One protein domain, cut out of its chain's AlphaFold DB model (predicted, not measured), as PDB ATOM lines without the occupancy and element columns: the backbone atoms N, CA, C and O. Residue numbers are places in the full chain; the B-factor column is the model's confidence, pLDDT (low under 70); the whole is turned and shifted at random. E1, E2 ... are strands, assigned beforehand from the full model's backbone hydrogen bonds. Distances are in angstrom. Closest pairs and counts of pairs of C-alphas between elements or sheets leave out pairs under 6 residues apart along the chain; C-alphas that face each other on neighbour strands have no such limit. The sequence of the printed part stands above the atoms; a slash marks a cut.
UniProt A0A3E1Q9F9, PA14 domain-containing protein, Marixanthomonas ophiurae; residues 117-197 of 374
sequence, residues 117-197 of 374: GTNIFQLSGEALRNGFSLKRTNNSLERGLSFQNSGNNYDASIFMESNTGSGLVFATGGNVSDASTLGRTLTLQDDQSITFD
ATOM      1  N   GLY A 117     351.073  97.305 162.117       73.62
ATOM      2  CA  GLY A 117     350.491  98.425 162.863       73.62
ATOM      3  C   GLY A 117     349.018  98.614 162.496       73.62
ATOM      4  O   GLY A 117     348.232  97.681 162.633       73.62
ATOM      5  N   THR A 118     348.642  99.806 162.022       58.62
ATOM      6  CA  THR A 118     347.292 100.094 161.497       58.62
ATOM      7  C   THR A 118     347.103  99.662 160.044       58.62
ATOM      8  O   THR A 118     345.976  99.656 159.558       58.62
ATOM      9  N   ASN A 119     348.184  99.306 159.343       54.03
ATOM     10  CA  ASN A 119     348.124  98.925 157.938       54.03
ATOM     11  C   ASN A 119     347.771  97.444 157.800       54.03
ATOM     12  O   ASN A 119     348.296  96.597 158.529       54.03
ATOM     13  N   ILE A 120     346.902  97.132 156.843       60.22
ATOM     14  CA  ILE A 120     346.411  95.776 156.609       60.22
ATOM     15  C   ILE A 120     346.647  95.397 155.148       60.22
ATOM     16  O   ILE A 120     346.130  96.044 154.240       60.22
ATOM     17  N   PHE A 121     347.384  94.310 154.920       71.38
ATOM     18  CA  PHE A 121     347.489  93.660 153.615       71.38
ATOM     19  C   PHE A 121     346.671  92.369 153.620       71.38
ATOM     20  O   PHE A 121     346.962  91.447 154.386       71.38
ATOM     21  N   GLN A 122     345.637  92.295 152.783       68.56
ATOM     22  CA  GLN A 122     344.718  91.159 152.746       68.56
ATOM     23  C   GLN A 122     344.810  90.413 151.410       68.56
ATOM     24  O   GLN A 122     344.661  90.997 150.343       68.56
ATOM     25  N   LEU A 123     345.012  89.098 151.480       71.31
ATOM     26  CA  LEU A 123     344.876  88.171 150.360       71.31
ATOM     27  C   LEU A 123     343.591  87.375 150.579       71.31
ATOM     28  O   LEU A 123     343.494  86.625 151.550       71.31
ATOM     29  N   SER A 124     342.599  87.539 149.710       63.50
ATOM     30  CA  SER A 124     341.301  86.873 149.855       63.50
ATOM     31  C   SER A 124     340.822  86.267 148.545       63.50
ATOM     32  O   SER A 124     340.878  86.933 147.514       63.50
ATOM     33  N   GLY A 125     340.320  85.037 148.605       55.16
ATOM     34  CA  GLY A 125     339.688  84.330 147.498       55.16
ATOM     35  C   GLY A 125     338.232  84.038 147.836       55.16
ATOM     36  O   GLY A 125     337.916  82.962 148.330       55.16
ATOM     37  N   GLU A 126     337.347  85.000 147.590       53.12
ATOM     38  CA  GLU A 126     335.902  84.751 147.610       53.12
ATOM     39  C   GLU A 126     335.486  84.181 146.248       53.12
ATOM     40  O   GLU A 126     335.940  84.656 145.199       53.12
ATOM     41  N   ALA A 127     334.619  83.162 146.245       44.53
ATOM     42  CA  ALA A 127     334.084  82.604 145.007       44.53
ATOM     43  C   ALA A 127     333.496  83.737 144.142       44.53
ATOM     44  O   ALA A 127     332.686  84.526 144.625       44.53
ATOM     45  N   LEU A 128     333.908  83.796 142.867       44.03
ATOM     46  CA  LEU A 128     333.555  84.806 141.847       44.03
ATOM     47  C   LEU A 128     334.397  86.102 141.803       44.03
ATOM     48  O   LEU A 128     334.079  86.985 141.008       44.03
ATOM     49  N   ARG A 129     335.493  86.234 142.565       50.25
ATOM     50  CA  ARG A 129     336.433  87.369 142.432       50.25
ATOM     51  C   ARG A 129     337.880  86.890 142.276       50.25
ATOM     52  O   ARG A 129     338.600  86.724 143.252       50.25
ATOM     53  N   ASN A 130     338.326  86.707 141.033       42.12
ATOM     54  CA  ASN A 130     339.711  86.343 140.703       42.12
ATOM     55  C   ASN A 130     340.639  87.576 140.709       42.12
ATOM     56  O   ASN A 130     341.163  87.947 139.661       42.12
ATOM     57  N   GLY A 131     340.821  88.255 141.847       52.78
ATOM     58  CA  GLY A 131     341.624  89.484 141.880       52.78
ATOM     59  C   GLY A 131     342.362  89.751 143.187       52.78
ATOM     60  O   GLY A 131     341.837  89.527 144.274       52.78
ATOM     61  N   PHE A 132     343.573  90.298 143.056       58.47
ATOM     62  CA  PHE A 132     344.260  91.040 144.111       58.47
ATOM     63  C   PHE A 132     343.357  92.198 144.571       58.47
ATOM     64  O   PHE A 132     343.026  93.073 143.772       58.47
ATOM     65  N   SER A 133     342.906  92.178 145.828       53.81
ATOM     66  CA  SER A 133     341.976  93.173 146.375       53.81
ATOM     67  C   SER A 133     342.669  94.027 147.430       53.81
ATOM     68  O   SER A 133     343.212  93.511 148.402       53.81
ATOM     69  N   LEU A 134     342.625  95.346 147.245       61.22
ATOM     70  CA  LEU A 134     343.052  96.321 148.242       61.22
ATOM     71  C   LEU A 134     341.808  96.823 148.965       61.22
ATOM     72  O   LEU A 134     340.958  97.483 148.365       61.22
ATOM     73  N   LYS A 135     341.682  96.489 150.248       54.25
ATOM     74  CA  LYS A 135     340.563  96.919 151.084       54.25
ATOM     75  C   LYS A 135     341.019  98.036 152.014       54.25
ATOM     76  O   LYS A 135     341.930  97.838 152.809       54.25
ATOM     77  N   ARG A 136     340.347  99.188 151.952       60.62
ATOM     78  CA  ARG A 136     340.536 100.283 152.911       60.62
ATOM     79  C   ARG A 136     339.855  99.943 154.240       60.62
ATOM     80  O   ARG A 136     338.720  99.461 154.234       60.62
ATOM     81  N   THR A 137     340.511 100.217 155.365       52.66
ATOM     82  CA  THR A 137     339.920 100.066 156.709       52.66
ATOM     83  C   THR A 137     339.652 101.397 157.420       52.66
ATOM     84  O   THR A 137     338.883 101.405 158.378       52.66
ATOM     85  N   ASN A 138     340.187 102.523 156.922       52.59
ATOM     86  CA  ASN A 138     340.020 103.874 157.482       52.59
ATOM     87  C   ASN A 138     339.858 104.944 156.371       52.59
ATOM     88  O   ASN A 138     340.564 104.927 155.369       52.59
ATOM     89  N   ASN A 139     338.907 105.875 156.531       57.62
ATOM     90  CA  ASN A 139     338.360 106.688 155.437       57.62
ATOM     91  C   ASN A 139     339.062 108.015 155.095       57.62
ATOM     92  O   ASN A 139     338.728 108.561 154.048       57.62
ATOM     93  N   SER A 140     339.971 108.568 155.906       55.97
ATOM     94  CA  SER A 140     340.378 109.978 155.712       55.97
ATOM     95  C   SER A 140     341.767 110.218 155.113       55.97
ATOM     96  O   SER A 140     341.962 111.287 154.542       55.97
ATOM     97  N   LEU A 141     342.724 109.287 155.225       55.53
ATOM     98  CA  LEU A 141     344.135 109.555 154.870       55.53
ATOM     99  C   LEU A 141     344.871 108.402 154.156       55.53
ATOM    100  O   LEU A 141     345.998 108.587 153.703       55.53
ATOM    101  N   GLU A 142     344.268 107.217 154.033       58.47
ATOM    102  CA  GLU A 142     344.939 106.038 153.469       58.47
ATOM    103  C   GLU A 142     344.813 105.980 151.938       58.47
ATOM    104  O   GLU A 142     343.713 105.915 151.380       58.47
ATOM    105  N   ARG A 143     345.963 105.977 151.255       62.72
ATOM    106  CA  ARG A 143     346.087 105.634 149.831       62.72
ATOM    107  C   ARG A 143     346.190 104.110 149.684       62.72
ATOM    108  O   ARG A 143     346.670 103.434 150.585       62.72
ATOM    109  N   GLY A 144     345.738 103.574 148.551       72.50
ATOM    110  CA  GLY A 144     345.823 102.155 148.205       72.50
ATOM    111  C   GLY A 144     347.259 101.757 147.871       72.50
ATOM    112  O   GLY A 144     348.063 101.501 148.759       72.50
ATOM    113  N   LEU A 145     347.604 101.723 146.584       77.94
ATOM    114  CA  LEU A 145     348.991 101.532 146.148       77.94
ATOM    115  C   LEU A 145     349.635 102.888 145.945       77.94
ATOM    116  O   LEU A 145     349.140 103.676 145.146       77.94
ATOM    117  N   SER A 146     350.740 103.151 146.632       79.94
ATOM    118  CA  SER A 146     351.542 104.357 146.417       79.94
ATOM    119  C   SER A 146     352.898 103.971 145.836       79.94
ATOM    120  O   SER A 146     353.487 102.970 146.239       79.94
ATOM    121  N   PHE A 147     353.383 104.761 144.886       75.62
ATOM    122  CA  PHE A 147     354.605 104.508 144.135       75.62
ATOM    123  C   PHE A 147     355.650 105.547 144.529       75.62
ATOM    124  O   PHE A 147     355.458 106.743 144.300       75.62
ATOM    125  N   GLN A 148     356.734 105.084 145.153       69.88
ATOM    126  CA  GLN A 148     357.866 105.928 145.522       69.88
ATOM    127  C   GLN A 148     358.885 106.012 144.386       69.88
ATOM    128  O   GLN A 148     359.134 105.031 143.683       69.88
ATOM    129  N   ASN A 149     359.507 107.175 144.244       63.06
ATOM    130  CA  ASN A 149     360.687 107.367 143.421       63.06
ATOM    131  C   ASN A 149     361.970 106.976 144.172       63.06
ATOM    132  O   ASN A 149     361.956 106.650 145.359       63.06
ATOM    133  N   SER A 150     363.111 107.036 143.481       64.50
ATOM    134  CA  SER A 150     364.425 106.692 144.046       64.50
ATOM    135  C   SER A 150     364.879 107.601 145.199       64.50
ATOM    136  O   SER A 150     365.826 107.257 145.903       64.50
ATOM    137  N   GLY A 151     364.213 108.740 145.408       59.41
ATOM    138  CA  GLY A 151     364.402 109.639 146.545       59.41
ATOM    139  C   GLY A 151     363.516 109.326 147.757       59.41
ATOM    140  O   GLY A 151     363.551 110.089 148.718       59.41
ATOM    141  N   ASN A 152     362.748 108.226 147.734       67.25
ATOM    142  CA  ASN A 152     361.764 107.810 148.750       67.25
ATOM    143  C   ASN A 152     360.535 108.723 148.899       67.25
ATOM    144  O   ASN A 152     359.765 108.582 149.849       67.25
ATOM    145  N   ASN A 153     360.324 109.632 147.957       68.31
ATOM    146  CA  ASN A 153     359.113 110.437 147.879       68.31
ATOM    147  C   ASN A 153     358.103 109.759 146.950       68.31
ATOM    148  O   ASN A 153     358.483 108.990 146.073       68.31
ATOM    149  N   TYR A 154     356.820 110.044 147.121       77.38
ATOM    150  CA  TYR A 154     355.748 109.471 146.319       77.38
ATOM    151  C   TYR A 154     355.486 110.312 145.078       77.38
ATOM    152  O   TYR A 154     355.210 111.501 145.215       77.38
ATOM    153  N   ASP A 155     355.503 109.660 143.913       83.31
ATOM    154  CA  ASP A 155     355.197 110.269 142.612       83.31
ATOM    155  C   ASP A 155     353.752 110.009 142.162       83.31
ATOM    156  O   ASP A 155     353.155 110.801 141.421       83.31
ATOM    157  N   ALA A 156     353.177 108.890 142.610       86.19
ATOM    158  CA  ALA A 156     351.835 108.471 142.235       86.19
ATOM    159  C   ALA A 156     351.165 107.604 143.307       86.19
ATOM    160  O   ALA A 156     351.825 106.954 144.119       86.19
ATOM    161  N   SER A 157     349.835 107.550 143.273       87.00
ATOM    162  CA  SER A 157     349.041 106.583 144.020       87.00
ATOM    163  C   SER A 157     347.753 106.205 143.287       87.00
ATOM    164  O   SER A 157     347.207 106.992 142.515       87.00
ATOM    165  N   ILE A 158     347.273 104.987 143.542       88.31
ATOM    166  CA  ILE A 158     346.004 104.447 143.052       88.31
ATOM    167  C   ILE A 158     345.178 104.011 144.259       88.31
ATOM    168  O   ILE A 158     345.656 103.229 145.091       88.31
ATOM    169  N   PHE A 159     343.954 104.522 144.393       81.00
ATOM    170  CA  PHE A 159     343.138 104.290 145.587       81.00
ATOM    171  C   PHE A 159     341.632 104.458 145.339       81.00
ATOM    172  O   PHE A 159     341.222 105.002 144.321       81.00
ATOM    173  N   MET A 160     340.811 103.967 146.271       79.94
ATOM    174  CA  MET A 160     339.348 104.093 146.232       79.94
ATOM    175  C   MET A 160     338.877 105.252 147.121       79.94
ATOM    176  O   MET A 160     339.351 105.405 148.253       79.94
ATOM    177  N   GLU A 161     337.918 106.037 146.637       75.06
ATOM    178  CA  GLU A 161     337.328 107.180 147.352       75.06
ATOM    179  C   GLU A 161     336.267 106.757 148.396       75.06
ATOM    180  O   GLU A 161     335.854 105.600 148.459       75.06
ATOM    181  N   SER A 162     335.881 107.660 149.312       67.38
ATOM    182  CA  SER A 162     335.046 107.330 150.489       67.38
ATOM    183  C   SER A 162     333.553 107.617 150.412       67.38
ATOM    184  O   SER A 162     332.834 107.180 151.311       67.38
ATOM    185  N   ASN A 163     333.091 108.377 149.428       63.06
ATOM    186  CA  ASN A 163     331.747 108.950 149.428       63.06
ATOM    187  C   ASN A 163     330.804 108.154 148.507       63.06
ATOM    188  O   ASN A 163     331.225 107.311 147.733       63.06
ATOM    189  N   THR A 164     329.496 108.379 148.571       49.12
ATOM    190  CA  THR A 164     328.579 107.868 147.533       49.12
ATOM    191  C   THR A 164     328.894 108.554 146.201       49.12
ATOM    192  O   THR A 164     329.006 109.781 146.199       49.12
ATOM    193  N   GLY A 165     329.049 107.810 145.099       52.91
ATOM    194  CA  GLY A 165     329.536 108.374 143.832       52.91
ATOM    195  C   GLY A 165     331.062 108.318 143.680       52.91
ATOM    196  O   GLY A 165     331.644 109.162 143.008       52.91
ATOM    197  N   SER A 166     331.734 107.434 144.423       70.50
ATOM    198  CA  SER A 166     333.196 107.374 144.541       70.50
ATOM    199  C   SER A 166     333.735 106.106 143.911       70.50
ATOM    200  O   SER A 166     333.412 105.010 144.367       70.50
ATOM    201  N   GLY A 167     334.603 106.245 142.912       83.12
ATOM    202  CA  GLY A 167     335.255 105.094 142.299       83.12
ATOM    203  C   GLY A 167     336.777 105.063 142.464       83.12
ATOM    204  O   GLY A 167     337.300 105.307 143.556       83.12
ATOM    205  N   LEU A 168     337.477 104.662 141.403       87.75
ATOM    206  CA  LEU A 168     338.921 104.446 141.374       87.75
ATOM    207  C   LEU A 168     339.651 105.737 140.996       87.75
ATOM    208  O   LEU A 168     339.456 106.263 139.902       87.75
ATOM    209  N   VAL A 169     340.532 106.205 141.875       86.69
ATOM    210  CA  VAL A 169     341.335 107.411 141.666       86.69
ATOM    211  C   VAL A 169     342.772 107.060 141.327       86.69
ATOM    212  O   VAL A 169     343.413 106.249 141.998       86.69
ATOM    213  N   PHE A 170     343.283 107.763 140.325       89.62
ATOM    214  CA  PHE A 170     344.693 107.915 140.023       89.62
ATOM    215  C   PHE A 170     345.107 109.324 140.460       89.62
ATOM    216  O   PHE A 170     344.549 110.326 140.007       89.62
ATOM    217  N   ALA A 171     346.072 109.398 141.373       87.94
ATOM    218  CA  ALA A 171     346.666 110.649 141.826       87.94
ATOM    219  C   ALA A 171     348.156 110.653 141.499       87.94
ATOM    220  O   ALA A 171     348.860 109.687 141.787       87.94
ATOM    221  N   THR A 172     348.638 111.728 140.886       85.12
ATOM    222  CA  THR A 172     350.002 111.838 140.349       85.12
ATOM    223  C   THR A 172     350.511 113.275 140.467       85.12
ATOM    224  O   THR A 172     349.754 114.178 140.815       85.12
ATOM    225  N   GLY A 173     351.773 113.521 140.105       71.94
ATOM    226  CA  GLY A 173     352.252 114.880 139.814       71.94
ATOM    227  C   GLY A 173     352.819 115.650 141.008       71.94
ATOM    228  O   GLY A 173     352.939 116.871 140.948       71.94
ATOM    229  N   GLY A 174     353.205 114.956 142.075       65.69
ATOM    230  CA  GLY A 174     354.001 115.526 143.160       65.69
ATOM    231  C   GLY A 174     355.197 114.633 143.446       65.69
ATOM    232  O   GLY A 174     355.090 113.444 143.247       65.69
ATOM    233  N   ASN A 175     356.314 115.195 143.902       82.38
ATOM    234  CA  ASN A 175     357.447 114.460 144.473       82.38
ATOM    235  C   ASN A 175     357.378 114.661 145.996       82.38
ATOM    236  O   ASN A 175     358.142 115.441 146.569       82.38
ATOM    237  N   VAL A 176     356.344 114.091 146.620       77.75
ATOM    238  CA  VAL A 176     355.887 114.467 147.971       77.75
ATOM    239  C   VAL A 176     356.289 113.437 149.020       77.75
ATOM    240  O   VAL A 176     356.374 112.247 148.739       77.75
ATOM    241  N   SER A 177     356.507 113.870 150.260       78.50
ATOM    242  CA  SER A 177     356.861 112.970 151.367       78.50
ATOM    243  C   SER A 177     355.674 112.166 151.912       78.50
ATOM    244  O   SER A 177     355.877 111.159 152.588       78.50
ATOM    245  N   ASP A 178     354.443 112.588 151.615       79.00
ATOM    246  CA  ASP A 178     353.204 111.931 152.034       79.00
ATOM    247  C   ASP A 178     352.278 111.712 150.828       79.00
ATOM    248  O   ASP A 178     351.790 112.666 150.217       79.00
ATOM    249  N   ALA A 179     352.003 110.446 150.510       77.50
ATOM    250  CA  ALA A 179     351.132 110.048 149.408       77.50
ATOM    251  C   ALA A 179     349.695 110.596 149.536       77.50
ATOM    252  O   ALA A 179     349.010 110.771 148.523       77.50
ATOM    253  N   SER A 180     349.232 110.909 150.753       76.56
ATOM    254  CA  SER A 180     347.911 111.510 150.996       76.56
ATOM    255  C   SER A 180     347.777 112.919 150.392       76.56
ATOM    256  O   SER A 180     346.665 113.385 150.141       76.56
ATOM    257  N   THR A 181     348.902 113.571 150.082       80.62
ATOM    258  CA  THR A 181     348.960 114.928 149.509       80.62
ATOM    259  C   THR A 181     349.045 114.962 147.983       80.62
ATOM    260  O   THR A 181     348.977 116.038 147.393       80.62
ATOM    261  N   LEU A 182     349.165 113.801 147.325       83.56
ATOM    262  CA  LEU A 182     349.160 113.723 145.863       83.56
ATOM    263  C   LEU A 182     347.839 114.247 145.288       83.56
ATOM    264  O   LEU A 182     346.759 113.890 145.773       83.56
ATOM    265  N   GLY A 183     347.942 115.064 144.239       83.88
ATOM    266  CA  GLY A 183     346.804 115.620 143.514       83.88
ATOM    267  C   GLY A 183     346.121 114.573 142.639       83.88
ATOM    268  O   GLY A 183     346.783 113.738 142.022       83.88
ATOM    269  N   ARG A 184     344.789 114.614 142.585       85.56
ATOM    270  CA  ARG A 184     343.994 113.744 141.708       85.56
ATOM    271  C   ARG A 184     344.192 114.157 140.255       85.56
ATOM    272  O   ARG A 184     344.241 115.353 139.960       85.56
ATOM    273  N   THR A 185     344.279 113.176 139.364       84.56
ATOM    274  CA  THR A 185     344.403 113.417 137.920       84.56
ATOM    275  C   THR A 185     343.331 112.714 137.101       84.56
ATOM    276  O   THR A 185     342.852 113.286 136.122       84.56
ATOM    277  N   LEU A 186     342.901 111.526 137.526       87.38
ATOM    278  CA  LEU A 186     341.825 110.769 136.895       87.38
ATOM    279  C   LEU A 186     340.996 110.049 137.958       87.38
ATOM    280  O   LEU A 186     341.544 109.332 138.794       87.38
ATOM    281  N   THR A 187     339.679 110.168 137.856       86.12
ATOM    282  CA  THR A 187     338.719 109.457 138.694       86.12
ATOM    283  C   THR A 187     337.745 108.680 137.806       86.12
ATOM    284  O   THR A 187     337.019 109.271 137.008       86.12
ATOM    285  N   LEU A 188     337.726 107.351 137.939       88.31
ATOM    286  CA  LEU A 188     336.737 106.466 137.317       88.31
ATOM    287  C   LEU A 188     335.622 106.217 138.324       88.31
ATOM    288  O   LEU A 188     335.860 105.524 139.309       88.31
ATOM    289  N   GLN A 189     334.440 106.774 138.109       85.75
ATOM    290  CA  GLN A 189     333.353 106.768 139.083       85.75
ATOM    291  C   GLN A 189     332.544 105.463 139.049       85.75
ATOM    292  O   GLN A 189     332.591 104.686 138.094       85.75
ATOM    293  N   ASP A 190     331.793 105.203 140.116       82.19
ATOM    294  CA  ASP A 190     330.915 104.031 140.244       82.19
ATOM    295  C   ASP A 190     329.675 104.097 139.329       82.19
ATOM    296  O   ASP A 190     329.123 103.058 138.964       82.19
ATOM    297  N   ASP A 191     329.283 105.297 138.900       80.94
ATOM    298  CA  ASP A 191     328.232 105.561 137.911       80.94
ATOM    299  C   ASP A 191     328.712 105.455 136.450       80.94
ATOM    300  O   ASP A 191     327.983 105.827 135.533       80.94
ATOM    301  N   GLN A 192     329.918 104.908 136.234       79.12
ATOM    302  CA  GLN A 192     330.587 104.752 134.933       79.12
ATOM    303  C   GLN A 192     331.033 106.071 134.287       79.12
ATOM    304  O   GLN A 192     331.536 106.055 133.162       79.12
ATOM    305  N   SER A 193     330.906 107.205 134.980       78.19
ATOM    306  CA  SER A 193     331.488 108.460 134.514       78.19
ATOM    307  C   SER A 193     332.998 108.513 134.768       78.19
ATOM    308  O   SER A 193     333.554 107.823 135.628       78.19
ATOM    309  N   ILE A 194     333.686 109.346 133.988       82.50
ATOM    310  CA  ILE A 194     335.116 109.609 134.122       82.50
ATOM    311  C   ILE A 194     335.289 111.100 134.380       82.50
ATOM    312  O   ILE A 194     334.792 111.926 133.617       82.50
ATOM    313  N   THR A 195     336.007 111.449 135.443       76.56
ATOM    314  CA  THR A 195     336.412 112.829 135.723       76.56
ATOM    315  C   THR A 195     337.917 112.951 135.555       76.56
ATOM    316  O   THR A 195     338.676 112.181 136.141       76.56
ATOM    317  N   PHE A 196     338.360 113.936 134.778       80.94
ATOM    318  CA  PHE A 196     339.757 114.348 134.761       80.94
ATOM    319  C   PHE A 196     339.929 115.553 135.687       80.94
ATOM    320  O   PHE A 196     339.644 116.683 135.301       80.94
ATOM    321  N   ASP A 197     340.386 115.315 136.917       70.69
ATOM    322  CA  ASP A 197     340.469 116.333 137.976       70.69
ATOM    323  C   ASP A 197     341.428 117.498 137.651       70.69
ATOM    324  O   ASP A 197     341.311 118.584 138.218       70.69
TER     325      ASP A 197
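Overview. This is residues 117 to 197 of the 374 residues of the protein "PA14 domain-containing protein" of Marixanthomonas ophiurae (UniProt A0A3E1Q9F9). With little regular structure, the domain is a twisted sheet of four strands, E2 to E5, and a long loop joins it to E1, set off beyond its E2 edge. The printed part has 81 residues and no named helix; its five named strands, E1 to E5 in chain order, hold 30 residues, all strand. The sheet, order E2 E3 E4 E5, is a meander, each strand the antiparallel neighbour of the one before. The whole is only just compact, close to loose: radius of gyration of the C-alphas 13.7 A, spans 41 by 33 by 22 A.

Arrangement. E1, residues 119 to 123, is apart from E2, residues 145 to 148. E2 and E3, residues 154 to 160, form a hairpin, N 147 and O 156 being 2.8 A apart. E3 and E4, residues 168 to 176, form another, with N 157 and O 171 at 2.8 A. E4 and E5, residues 184 to 188, form a third, with N 170 and O 186 at 2.8 A.

Along the chain. E1 begins at C-alpha 119 (348.124, 98.925, 157.938); E5 ends at C-alpha 188 (336.737, 106.466, 137.317). E4 spans 20.8 A and bends by 73 degrees at residue 173.

Size, cuts and confidence. The printed part has no cut. The 21-residue link E1 to E2 is long; residues 124 to 143 are under pLDDT 70.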